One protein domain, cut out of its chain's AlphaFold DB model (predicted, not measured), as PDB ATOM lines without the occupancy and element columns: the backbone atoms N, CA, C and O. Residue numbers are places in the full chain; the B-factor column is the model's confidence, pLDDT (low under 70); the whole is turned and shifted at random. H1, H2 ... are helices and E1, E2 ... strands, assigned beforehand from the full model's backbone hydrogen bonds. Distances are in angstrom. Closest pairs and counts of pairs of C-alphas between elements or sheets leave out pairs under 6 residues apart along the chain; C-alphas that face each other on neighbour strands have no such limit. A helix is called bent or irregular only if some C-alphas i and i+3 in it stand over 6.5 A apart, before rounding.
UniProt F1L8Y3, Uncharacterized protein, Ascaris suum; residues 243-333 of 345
ATOM      1  N   TYR A 243     198.437 165.866 297.868       95.25
ATOM      2  CA  TYR A 243     199.601 166.192 298.701       95.25
ATOM      3  C   TYR A 243     200.751 165.181 298.586       95.25
ATOM      4  O   TYR A 243     201.854 165.460 299.055       95.25
ATOM      5  N   MET A 244     200.500 164.008 297.997       95.69
ATOM      6  CA  MET A 244     201.520 162.993 297.707       95.69
ATOM      7  C   MET A 244     202.284 163.277 296.409       95.69
ATOM      8  O   MET A 244     203.334 162.678 296.182       95.69
ATOM      9  N   LEU A 245     201.775 164.186 295.575       96.44
ATOM     10  CA  LEU A 245     202.337 164.523 294.274       96.44
ATOM     11  C   LEU A 245     202.912 165.939 294.276       96.44
ATOM     12  O   LEU A 245     202.484 166.815 295.027       96.44
ATOM     13  N   THR A 246     203.864 166.190 293.390       95.94
ATOM     14  CA  THR A 246     204.438 167.516 293.162       95.94
ATOM     15  C   THR A 246     204.794 167.693 291.696       95.94
ATOM     16  O   THR A 246     205.036 166.721 290.988       95.94
ATOM     17  N   ARG A 247     204.854 168.944 291.237       94.00
ATOM     18  CA  ARG A 247     205.426 169.267 289.927       94.00
ATOM     19  C   ARG A 247     206.938 169.383 290.056       94.00
ATOM     20  O   ARG A 247     207.433 170.040 290.975       94.00
ATOM     21  N   CYS A 248     207.666 168.740 289.155       94.88
ATOM     22  CA  CYS A 248     209.104 168.900 289.042       94.88
ATOM     23  C   CYS A 248     209.420 170.333 288.604       94.88
ATOM     24  O   CYS A 248     209.008 170.768 287.535       94.88
ATOM     25  N   HIS A 249     210.210 171.055 289.395       92.00
ATOM     26  CA  HIS A 249     210.590 172.444 289.113       92.00
ATOM     27  C   HIS A 249     211.495 172.619 287.878       92.00
ATOM     28  O   HIS A 249     211.821 173.748 287.521       92.00
ATOM     29  N   LEU A 250     211.949 171.520 287.263       93.31
ATOM     30  CA  LEU A 250     212.803 171.548 286.077       93.31
ATOM     31  C   LEU A 250     212.085 171.141 284.789       93.31
ATOM     32  O   LEU A 250     212.461 171.638 283.733       93.31
ATOM     33  N   CYS A 251     211.133 170.207 284.836       94.25
ATOM     34  CA  CYS A 251     210.461 169.691 283.634       94.25
ATOM     35  C   CYS A 251     208.927 169.764 283.688       94.25
ATOM     36  O   CYS A 251     208.280 169.326 282.740       94.25
ATOM     37  N   ASP A 252     208.362 170.289 284.779       92.75
ATOM     38  CA  ASP A 252     206.926 170.456 285.040       92.75
ATOM     39  C   ASP A 252     206.090 169.167 285.092       92.75
ATOM     40  O   ASP A 252     204.870 169.222 285.280       92.75
ATOM     41  N   GLU A 253     206.734 168.003 285.003       92.81
ATOM     42  CA  GLU A 253     206.086 166.706 285.169       92.81
ATOM     43  C   GLU A 253     205.572 166.526 286.604       92.81
ATOM     44  O   GLU A 253     206.241 166.899 287.574       92.81
ATOM     45  N   VAL A 254     204.364 165.976 286.742       94.81
ATOM     46  CA  VAL A 254     203.787 165.630 288.044       94.81
ATOM     47  C   VAL A 254     204.298 164.252 288.446       94.81
ATOM     48  O   VAL A 254     204.042 163.277 287.749       94.81
ATOM     49  N   VAL A 255     204.986 164.182 289.581       96.12
ATOM     50  CA  VAL A 255     205.589 162.955 290.117       96.12
ATOM     51  C   VAL A 255     205.236 162.778 291.590       96.12
ATOM     52  O   VAL A 255     204.863 163.742 292.271       96.12
ATOM     53  N   GLU A 256     205.375 161.560 292.108       97.25
ATOM     54  CA  GLU A 256     205.301 161.323 293.548       97.25
ATOM     55  C   GLU A 256     206.456 162.024 294.268       97.25
ATOM     56  O   GLU A 256     207.608 162.016 293.834       97.25
ATOM     57  N   VAL A 257     206.166 162.643 295.411       97.00
ATOM     58  CA  VAL A 257     207.201 163.347 296.180       97.00
ATOM     59  C   VAL A 257     208.268 162.372 296.704       97.00
ATOM     60  O   VAL A 257     209.428 162.759 296.847       97.00
ATOM     61  N   SER A 258     207.888 161.119 296.969       95.25
ATOM     62  CA  SER A 258     208.779 160.034 297.402       95.25
ATOM     63  C   SER A 258     209.831 159.670 296.352       95.25
ATOM     64  O   SER A 258     210.972 159.393 296.718       95.25
ATOM     65  N   THR A 259     209.478 159.735 295.066       95.50
ATOM     66  CA  THR A 259     210.349 159.376 293.936       95.50
ATOM     67  C   THR A 259     210.980 160.589 293.254       95.50
ATOM     68  O   THR A 259     211.803 160.431 292.357       95.50
ATOM     69  N   LEU A 260     210.691 161.819 293.704       96.56
ATOM     70  CA  LEU A 260     211.222 163.046 293.093       96.56
ATOM     71  C   LEU A 260     212.760 163.065 293.001       96.56
ATOM     72  O   LEU A 260     213.315 163.659 292.078       96.56
ATOM     73  N   ASN A 261     213.460 162.439 293.951       94.50
ATOM     74  CA  ASN A 261     214.921 162.351 293.911       94.50
ATOM     75  C   ASN A 261     215.411 161.471 292.751       94.50
ATOM     76  O   ASN A 261     216.263 161.904 291.976       94.50
ATOM     77  N   GLU A 262     214.825 160.283 292.601       94.88
ATOM     78  CA  GLU A 262     215.098 159.361 291.491       94.88
ATOM     79  C   GLU A 262     214.732 160.017 290.159       94.88
ATOM     80  O   GLU A 262     215.570 160.097 289.263       94.88
ATOM     81  N   HIS A 263     213.550 160.638 290.077       96.75
ATOM     82  CA  HIS A 263     213.139 161.403 288.906       96.75
ATOM     83  C   HIS A 263     214.198 162.443 288.510       96.75
ATOM     84  O   HIS A 263     214.671 162.448 287.379       96.75
ATOM     85  N   LEU A 264     214.629 163.317 289.426       96.75
ATOM     86  CA  LEU A 264     215.584 164.390 289.114       96.75
ATOM     87  C   LEU A 264     216.968 163.882 288.682       96.75
ATOM     88  O   LEU A 264     217.655 164.579 287.931       96.75
ATOM     89  N   LEU A 265     217.391 162.711 289.160       94.50
ATOM     90  CA  LEU A 265     218.711 162.148 288.877       94.50
ATOM     91  C   LEU A 265     218.727 161.242 287.643       94.50
ATOM     92  O   LEU A 265     219.698 161.287 286.883       94.50
ATOM     93  N   ASP A 266     217.662 160.476 287.420       94.75
ATOM     94  CA  ASP A 266     217.658 159.362 286.474       94.75
ATOM     95  C   ASP A 266     216.705 159.587 285.289       94.75
ATOM     96  O   ASP A 266     217.039 159.202 284.164       94.75
ATOM     97  N   GLU A 267     215.591 160.299 285.475       94.81
ATOM     98  CA  GLU A 267     214.511 160.394 284.474       94.81
ATOM     99  C   GLU A 267     214.346 161.797 283.874       94.81
ATOM    100  O   GLU A 267     214.094 161.946 282.678       94.81
ATOM    101  N   CYS A 268     214.543 162.837 284.685       96.12
ATOM    102  CA  CYS A 268     214.293 164.232 284.354       96.12
ATOM    103  C   CYS A 268     215.063 164.652 283.100       96.12
ATOM    104  O   CYS A 268     216.278 164.459 282.985       96.12
ATOM    105  N   THR A 269     214.374 165.335 282.186       95.38
ATOM    106  CA  THR A 269     214.963 165.880 280.951       95.38
ATOM    107  C   THR A 269     216.137 166.823 281.226       95.38
ATOM    108  O   THR A 269     217.081 166.900 280.440       95.38
ATOM    109  N   ASN A 270     216.121 167.485 282.383       93.44
ATOM    110  CA  ASN A 270     217.135 168.430 282.837       93.44
ATOM    111  C   ASN A 270     218.105 167.848 283.884       93.44
ATOM    112  O   ASN A 270     218.888 168.604 284.468       93.44
ATOM    113  N   LYS A 271     218.137 166.520 284.098       94.69
ATOM    114  CA  LYS A 271     219.062 165.849 285.041       94.69
ATOM    115  C   LYS A 271     220.536 166.191 284.811       94.69
ATOM    116  O   LYS A 271     221.329 166.248 285.746       94.69
ATOM    117  N   SER A 272     220.909 166.495 283.566       94.56
ATOM    118  CA  SER A 272     222.271 166.887 283.187       94.56
ATOM    119  C   SER A 272     222.726 168.205 283.824       94.56
ATOM    120  O   SER A 272     223.929 168.458 283.893       94.56
ATOM    121  N   THR A 273     221.805 169.039 284.310       94.69
ATOM    122  CA  THR A 273     222.106 170.286 285.037       94.69
ATOM    123  C   THR A 273     222.372 170.055 286.526       94.69
ATOM    124  O   THR A 273     222.922 170.927 287.205       94.69
ATOM    125  N   LEU A 274     222.039 168.864 287.022       95.19
ATOM    126  CA  LEU A 274     222.146 168.467 288.413       95.19
ATOM    127  C   LEU A 274     223.375 167.580 288.638       95.19
ATOM    128  O   LEU A 274     223.966 167.000 287.724       95.19
ATOM    129  N   ARG A 275     223.783 167.497 289.899       92.00
ATOM    130  CA  ARG A 275     224.797 166.578 290.398       92.00
ATOM    131  C   ARG A 275     224.389 166.113 291.791       92.00
ATOM    132  O   ARG A 275     224.121 166.936 292.663       92.00
ATOM    133  N   LYS A 276     224.383 164.796 292.013       93.75
ATOM    134  CA  LYS A 276     224.079 164.208 293.323       93.75
ATOM    135  C   LYS A 276     225.133 164.614 294.352       93.75
ATOM    136  O   LYS A 276     226.332 164.426 294.136       93.75
ATOM    137  N   CYS A 277     224.692 165.161 295.478       92.06
ATOM    138  CA  CYS A 277     225.556 165.381 296.630       92.06
ATOM    139  C   CYS A 277     225.782 164.062 297.376       92.06
ATOM    140  O   CYS A 277     224.830 163.387 297.747       92.06
ATOM    141  N   MET A 278     227.033 163.707 297.666       88.19
ATOM    142  CA  MET A 278     227.356 162.456 298.375       88.19
ATOM    143  C   MET A 278     227.044 162.499 299.877       88.19
ATOM    144  O   MET A 278     227.068 161.469 300.534       88.19
ATOM    145  N   ARG A 279     226.752 163.683 300.427       86.62
ATOM    146  CA  ARG A 279     226.403 163.865 301.841       86.62
ATOM    147  C   ARG A 279     224.898 163.794 302.059       86.62
ATOM    148  O   ARG A 279     224.427 163.001 302.862       86.62
ATOM    149  N   CYS A 280     224.132 164.622 301.351       91.44
ATOM    150  CA  CYS A 280     222.676 164.674 301.502       91.44
ATOM    151  C   CYS A 280     221.904 163.830 300.481       91.44
ATOM    152  O   CYS A 280     220.685 163.775 300.570       91.44
ATOM    153  N   HIS A 281     222.581 163.211 299.508       92.62
ATOM    154  CA  HIS A 281     221.988 162.461 298.388       92.62
ATOM    155  C   HIS A 281     220.999 163.256 297.524       92.62
ATOM    156  O   HIS A 281     220.347 162.672 296.663       92.62
ATOM    157  N   GLU A 282     220.910 164.573 297.710       94.94
ATOM    158  CA  GLU A 282     220.022 165.432 296.936       94.94
ATOM    159  C   GLU A 282     220.658 165.830 295.596       94.94
ATOM    160  O   GLU A 282     221.891 165.941 295.495       94.94
ATOM    161  N   PRO A 283     219.834 166.079 294.568       95.44
ATOM    162  CA  PRO A 283     220.279 166.638 293.305       95.44
ATOM    163  C   PRO A 283     220.554 168.136 293.480       95.44
ATOM    164  O   PRO A 283     219.648 168.926 293.731       95.44
ATOM    165  N   ILE A 284     221.814 168.545 293.344       95.94
ATOM    166  CA  ILE A 284     222.238 169.944 293.470       95.94
ATOM    167  C   ILE A 284     222.622 170.479 292.092       95.94
ATOM    168  O   ILE A 284     223.348 169.814 291.351       95.94
ATOM    169  N   LEU A 285     222.183 171.691 291.744       93.31
ATOM    170  CA  LEU A 285     222.573 172.338 290.488       93.31
ATOM    171  C   LEU A 285     224.099 172.460 290.380       93.31
ATOM    172  O   LEU A 285     224.781 172.852 291.331       93.31
ATOM    173  N   LYS A 286     224.645 172.152 289.199       93.81
ATOM    174  CA  LYS A 286     226.097 172.133 288.953       93.81
ATOM    175  C   LYS A 286     226.787 173.457 289.294       93.81
ATOM    176  O   LYS A 286     227.904 173.430 289.804       93.81
ATOM    177  N   ASN A 287     226.127 174.592 289.062       92.25
ATOM    178  CA  ASN A 287     226.654 175.926 289.375       92.25
ATOM    179  C   ASN A 287     226.775 176.195 290.888       92.25
ATOM    180  O   ASN A 287     227.660 176.937 291.299       92.25
ATOM    181  N   HIS A 288     225.934 175.580 291.725       89.56
ATOM    182  CA  HIS A 288     225.942 175.754 293.184       89.56
ATOM    183  C   HIS A 288     226.610 174.583 293.920       89.56
ATOM    184  O   HIS A 288     226.803 174.636 295.136       89.56
ATOM    185  N   PHE A 289     227.004 173.527 293.200       89.56
ATOM    186  CA  PHE A 289     227.552 172.303 293.784       89.56
ATOM    187  C   PHE A 289     228.813 172.555 294.618       89.56
ATOM    188  O   PHE A 289     228.910 172.082 295.749       89.56
ATOM    189  N   SER A 290     229.764 173.332 294.094       86.88
ATOM    190  CA  SER A 290     231.022 173.621 294.795       86.88
ATOM    191  C   SER A 290     230.783 174.346 296.121       86.88
ATOM    192  O   SER A 290     231.370 173.975 297.133       86.88
ATOM    193  N   GLN A 291     229.875 175.328 296.136       90.44
ATOM    194  CA  GLN A 291     229.499 176.063 297.348       90.44
ATOM    195  C   GLN A 291     228.729 175.179 298.341       90.44
ATOM    196  O   GLN A 291     228.956 175.229 299.550       90.44
ATOM    197  N   HIS A 292     227.821 174.341 297.845       91.00
ATOM    198  CA  HIS A 292     227.078 173.398 298.673       91.00
ATOM    199  C   HIS A 292     228.022 172.433 299.406       91.00
ATOM    200  O   HIS A 292     227.901 172.243 300.617       91.00
ATOM    201  N   VAL A 293     228.986 171.851 298.684       86.12
ATOM    202  CA  VAL A 293     229.954 170.905 299.256       86.12
ATOM    203  C   VAL A 293     230.932 171.597 300.200       86.12
ATOM    204  O   VAL A 293     231.235 171.035 301.248       86.12
ATOM    205  N   SER A 294     231.407 172.805 299.879       80.81
ATOM    206  CA  SER A 294     232.365 173.518 300.734       80.81
ATOM    207  C   SER A 294     231.752 173.985 302.055       80.81
ATOM    208  O   SER A 294     232.412 173.934 303.087       80.81
ATOM    209  N   THR A 295     230.487 174.411 302.044       84.94
ATOM    210  CA  THR A 295     229.808 174.901 303.254       84.94
ATOM    211  C   THR A 295     229.328 173.784 304.175       84.94
ATOM    212  O   THR A 295     229.126 174.039 305.360       84.94
ATOM    213  N   GLN A 296     229.103 172.573 303.647       84.62
ATOM    214  CA  GLN A 296     228.642 171.392 304.395       84.62
ATOM    215  C   GLN A 296     227.384 171.627 305.254       84.62
ATOM    216  O   GLN A 296     227.124 170.911 306.216       84.62
ATOM    217  N   ARG A 297     226.549 172.609 304.896       84.19
ATOM    218  CA  ARG A 297     225.322 172.938 305.649       84.19
ATOM    219  C   ARG A 297     224.158 171.988 305.368       84.19
ATOM    220  O   ARG A 297     223.119 172.077 306.018       84.19
ATOM    221  N   CYS A 298     224.300 171.096 304.391       88.62
ATOM    222  CA  CYS A 298     223.262 170.135 304.051       88.62
ATOM    223  C   CYS A 298     223.173 169.006 305.085       88.62
ATOM    224  O   CYS A 298     224.182 168.530 305.616       88.62
ATOM    225  N   LYS A 299     221.940 168.562 305.356       86.75
ATOM    226  CA  LYS A 299     221.666 167.440 306.262       86.75
ATOM    227  C   LYS A 299     222.036 166.126 305.589       86.75
ATOM    228  O   LYS A 299     221.586 165.890 304.469       86.75
ATOM    229  N   VAL A 300     222.759 165.257 306.287       85.81
ATOM    230  CA  VAL A 300     223.156 163.936 305.776       85.81
ATOM    231  C   VAL A 300     221.940 163.082 305.444       85.81
ATOM    232  O   VAL A 300     220.954 163.080 306.190       85.81
ATOM    233  N   ALA A 301     222.004 162.378 304.320       85.56
ATOM    234  CA  ALA A 301     221.027 161.358 303.974       85.56
ATOM    235  C   ALA A 301     221.285 160.076 304.765       85.56
ATOM    236  O   ALA A 301     222.423 159.704 305.042       85.56
ATOM    237  N   ARG A 302     220.212 159.381 305.129       83.31
ATOM    238  CA  ARG A 302     220.310 158.016 305.654       83.31
ATOM    239  C   ARG A 302     220.246 157.026 304.484       83.31
ATOM    240  O   ARG A 302     219.986 157.428 303.355       83.31
ATOM    241  N   SER A 303     220.515 155.749 304.756       78.25
ATOM    242  CA  SER A 303     220.288 154.686 303.771       78.25
ATOM    243  C   SER A 303     218.818 154.668 303.355       78.25
ATOM    244  O   SER A 303     217.942 154.760 304.222       78.25
ATOM    245  N   ASP A 304     218.559 154.462 302.066       78.56
ATOM    246  CA  ASP A 304     217.204 154.387 301.512       78.56
ATOM    247  C   ASP A 304     216.411 153.207 302.108       78.56
ATOM    248  O   ASP A 304     215.186 153.231 302.155       78.56
ATOM    249  N   THR A 305     217.086 152.201 302.674       75.00
ATOM    250  CA  THR A 305     216.436 151.110 303.425       75.00
ATOM    251  C   THR A 305     215.861 151.547 304.777       75.00
ATOM    252  O   THR A 305     215.011 150.856 305.334       75.00
ATOM    253  N   ILE A 306     216.322 152.675 305.326       75.94
ATOM    254  CA  ILE A 306     215.993 153.149 306.681       75.94
ATOM    255  C   ILE A 306     215.109 154.396 306.625       75.94
ATOM    256  O   ILE A 306     214.132 154.505 307.378       75.94
ATOM    257  N   ALA A 307     215.456 155.357 305.767       87.88
ATOM    258  CA  ALA A 307     214.702 156.592 305.633       87.88
ATOM    259  C   ALA A 307     214.775 157.170 304.218       87.88
ATOM    260  O   ALA A 307     215.843 157.221 303.616       87.88
ATOM    261  N   GLY A 308     213.635 157.653 303.728       91.19
ATOM    262  CA  GLY A 308     213.540 158.400 302.482       91.19
ATOM    263  C   GLY A 308     214.016 159.834 302.673       91.19
ATOM    264  O   GLY A 308     214.083 160.332 303.800       91.19
ATOM    265  N   ARG A 309     214.329 160.532 301.582       94.38
ATOM    266  CA  ARG A 309     214.763 161.933 301.629       94.38
ATOM    267  C   ARG A 309     213.725 162.850 300.998       94.38
ATOM    268  O   ARG A 309     213.573 162.871 299.783       94.38
ATOM    269  N   CYS A 310     213.052 163.662 301.811       96.00
ATOM    270  CA  CYS A 310     212.099 164.643 301.306       96.00
ATOM    271  C   CYS A 310     212.827 165.807 300.638       96.00
ATOM    272  O   CYS A 310     213.469 166.593 301.330       96.00
ATOM    273  N   LEU A 311     212.673 165.977 299.328       95.56
ATOM    274  CA  LEU A 311     213.262 167.113 298.611       95.56
ATOM    275  C   LEU A 311     212.480 168.425 298.762       95.56
ATOM    276  O   LEU A 311     212.980 169.470 298.366       95.56
ATOM    277  N   LEU A 312     211.284 168.393 299.360       95.25
ATOM    278  CA  LEU A 312     210.523 169.612 299.649       95.25
ATOM    279  C   LEU A 312     211.054 170.319 300.901       95.25
ATOM    280  O   LEU A 312     211.177 171.537 300.928       95.25
ATOM    281  N   CYS A 313     211.365 169.557 301.955       94.19
ATOM    282  CA  CYS A 313     211.807 170.100 303.246       94.19
ATOM    283  C   CYS A 313     213.234 169.697 303.653       94.19
ATOM    284  O   CYS A 313     213.699 170.074 304.732       94.19
ATOM    285  N   HIS A 314     213.919 168.913 302.819       93.56
ATOM    286  CA  HIS A 314     215.280 168.415 303.035       93.56
ATOM    287  C   HIS A 314     215.442 167.577 304.321       93.56
ATOM    288  O   HIS A 314     216.509 167.566 304.939       93.56
ATOM    289  N   MET A 315     214.380 166.898 304.776       91.56
ATOM    290  CA  MET A 315     214.394 166.024 305.960       91.56
ATOM    291  C   MET A 315     214.386 164.542 305.583       91.56
ATOM    292  O   MET A 315     213.859 164.154 304.541       91.56
ATOM    293  N   ASN A 316     214.944 163.712 306.465       92.56
ATOM    294  CA  ASN A 316     214.854 162.258 306.355       92.56
ATOM    295  C   ASN A 316     213.493 161.785 306.903       92.56
ATOM    296  O   ASN A 316     213.070 162.236 307.969       92.56
ATOM    297  N   ILE A 317     212.823 160.884 306.188       91.88
ATOM    298  CA  ILE A 317     211.506 160.327 306.515       91.88
ATOM    299  C   ILE A 317     211.673 158.861 306.870       91.88
ATOM    300  O   ILE A 317     212.089 158.071 306.029       91.88
ATOM    301  N   SER A 318     211.306 158.482 308.090       86.75
ATOM    302  CA  SER A 318     211.302 157.085 308.519       86.75
ATOM    303  C   SER A 318     209.900 156.679 308.990       86.75
ATOM    304  O   SER A 318     209.266 157.461 309.706       86.75
ATOM    305  N   PRO A 319     209.412 155.479 308.629       86.88
ATOM    306  CA  PRO A 319     210.022 154.525 307.691       86.88
ATOM    307  C   PRO A 319     209.988 155.017 306.230       86.88
ATOM    308  O   PRO A 319     209.118 155.807 305.864       86.88
ATOM    309  N   ASN A 320     210.916 154.540 305.388       89.69
ATOM    310  CA  ASN A 320     210.895 154.815 303.943       89.69
ATOM    311  C   ASN A 320     209.852 153.943 303.219       89.69
ATOM    312  O   ASN A 320     210.195 152.994 302.521       89.69
ATOM    313  N   ASN A 321     208.571 154.209 303.460       88.50
ATOM    314  CA  ASN A 321     207.447 153.534 302.811       88.50
ATOM    315  C   ASN A 321     206.227 154.466 302.733       88.50
ATOM    316  O   ASN A 321     206.234 155.552 303.318       88.50
ATOM    317  N   ASP A 322     205.166 154.024 302.058       85.38
ATOM    318  CA  ASP A 322     203.955 154.820 301.819       85.38
ATOM    319  C   ASP A 322     203.344 155.393 303.100       85.38
ATOM    320  O   ASP A 322     202.880 156.530 303.113       85.38
ATOM    321  N   ILE A 323     203.371 154.642 304.205       84.94
ATOM    322  CA  ILE A 323     202.823 155.093 305.491       84.94
ATOM    323  C   ILE A 323     203.650 156.264 306.034       84.94
ATOM    324  O   ILE A 323     203.085 157.287 306.431       84.94
ATOM    325  N   GLY A 324     204.980 156.133 306.036       88.62
ATOM    326  CA  GLY A 324     205.893 157.180 306.495       88.62
ATOM    327  C   GLY A 324     205.809 158.440 305.634       88.62
ATOM    328  O   GLY A 324     205.680 159.546 306.168       88.62
ATOM    329  N   TRP A 325     205.798 158.277 304.310       94.94
ATOM    330  CA  TRP A 325     205.661 159.381 303.358       94.94
ATOM    331  C   TRP A 325     204.308 160.076 303.465       94.94
ATOM    332  O   TRP A 325     204.270 161.301 303.576       94.94
ATOM    333  N   ARG A 326     203.204 159.324 303.527       91.81
ATOM    334  CA  ARG A 326     201.857 159.890 303.661       91.81
ATOM    335  C   ARG A 326     201.712 160.695 304.942       91.81
ATOM    336  O   ARG A 326     201.244 161.829 304.889       91.81
ATOM    337  N   LYS A 327     202.179 160.155 306.072       91.50
ATOM    338  CA  LYS A 327     202.176 160.866 307.357       91.50
ATOM    339  C   LYS A 327     203.034 162.133 307.293       91.50
ATOM    340  O   LYS A 327     202.595 163.206 307.692       91.50
ATOM    341  N   HIS A 328     204.248 162.042 306.746       94.50
ATOM    342  CA  HIS A 328     205.124 163.202 306.601       94.50
ATOM    343  C   HIS A 328     204.500 164.301 305.737       94.50
ATOM    344  O   HIS A 328     204.416 165.446 306.176       94.50
ATOM    345  N   LEU A 329     204.058 163.968 304.526       95.31
ATOM    346  CA  LEU A 329     203.573 164.940 303.546       95.31
ATOM    347  C   LEU A 329     202.238 165.569 303.942       95.31
ATOM    348  O   LEU A 329     202.019 166.739 303.625       95.31
ATOM    349  N   ARG A 330     201.388 164.825 304.660       90.62
ATOM    350  CA  ARG A 330     200.108 165.312 305.181       90.62
ATOM    351  C   ARG A 330     200.267 166.156 306.443       90.62
ATOM    352  O   ARG A 330     199.655 167.219 306.535       90.62
ATOM    353  N   ASP A 331     201.087 165.719 307.399       87.25
ATOM    354  CA  ASP A 331     201.020 166.236 308.776       87.25
ATOM    355  C   ASP A 331     202.247 167.058 309.196       87.25
ATOM    356  O   ASP A 331     202.135 167.936 310.054       87.25
ATOM    357  N   TYR A 332     203.416 166.834 308.587       88.25
ATOM    358  CA  TYR A 332     204.683 167.387 309.091       88.25
ATOM    359  C   TYR A 332     205.464 168.232 308.076       88.25
ATOM    360  O   TYR A 332     206.251 169.095 308.472       88.25
ATOM    361  N   CYS A 333     205.273 168.014 306.775       92.00
ATOM    362  CA  CYS A 333     206.044 168.679 305.733       92.00
ATOM    363  C   CYS A 333     205.613 170.142 305.574       92.00
ATOM    364  O   CYS A 333     204.680 170.463 304.841       92.00
TER     365      CYS A 333
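This is residues 243 to 333 of the 345 residues of an uncharacterized protein of Ascaris suum (UniProt F1L8Y3). Three small hairpins of two strands, each followed by a helix, come one after another. H1 lies between the E1 E2 and E3 E4 hairpins and packs on the latter; H2 and H3 are at opposite ends of the longest axis, H3 beside the E5 E6 hairpin. The 91 printed residues, class mixed helices and strands, hold three named helices and six named strands, in the order E1 E2 H1 E3 E4 H2 E5 E6 H3; each two-strand sheet is antiparallel. The whole is compact, radius of gyration of the C-alphas 12.9 A, spanning 35 by 28 by 20 A.

E1, residues 245 to 247, begins at C-alpha (202.337, 164.523, 294.274); E2 is 254 to 256. H1, 260 to 267, is 9.6 A long. E3 is 274 to 276 and E4 283 to 285. H2, 286 to 295, 15.0 A, is irregular: C-alphas 287 and 290 are 7.3 A apart. E5 is 308 to 310 and E6 315 to 317. H3, 322 to 332, 14.5 A, ends at C-alpha (204.683, 167.387, 309.091).

In hairpin E1 E2, at 141 degrees, N 246 and O 255 are 2.9 A apart. The closest C-alphas of H1 and E4 are Leu 265 and Pro 283, 6.5 A. In hairpin E3 E4, N 275 and O 284 are 2.8 A apart. The closest C-alphas of E3 and H2 are Leu 274 and Lys 286, 5.4 A. In hairpin E5 E6, N 308 and O 317 are 2.8 A apart. The closest C-alphas of E6 and H3 are Ile 317 and Gly 324, 6.4 A. No helix touches another. Every O i to N i+4 pair is within hydrogen-bond range in H1 and H3; in H2, 4 of 6.

The C-alphas farthest apart are Asn 287 and Ile 323, 35.5 A. The printed part has no cut; the H2 to E5 link, residues 296 to 307, is long. Mean pLDDT of the printed part is 91.3; no printed residue is under 70.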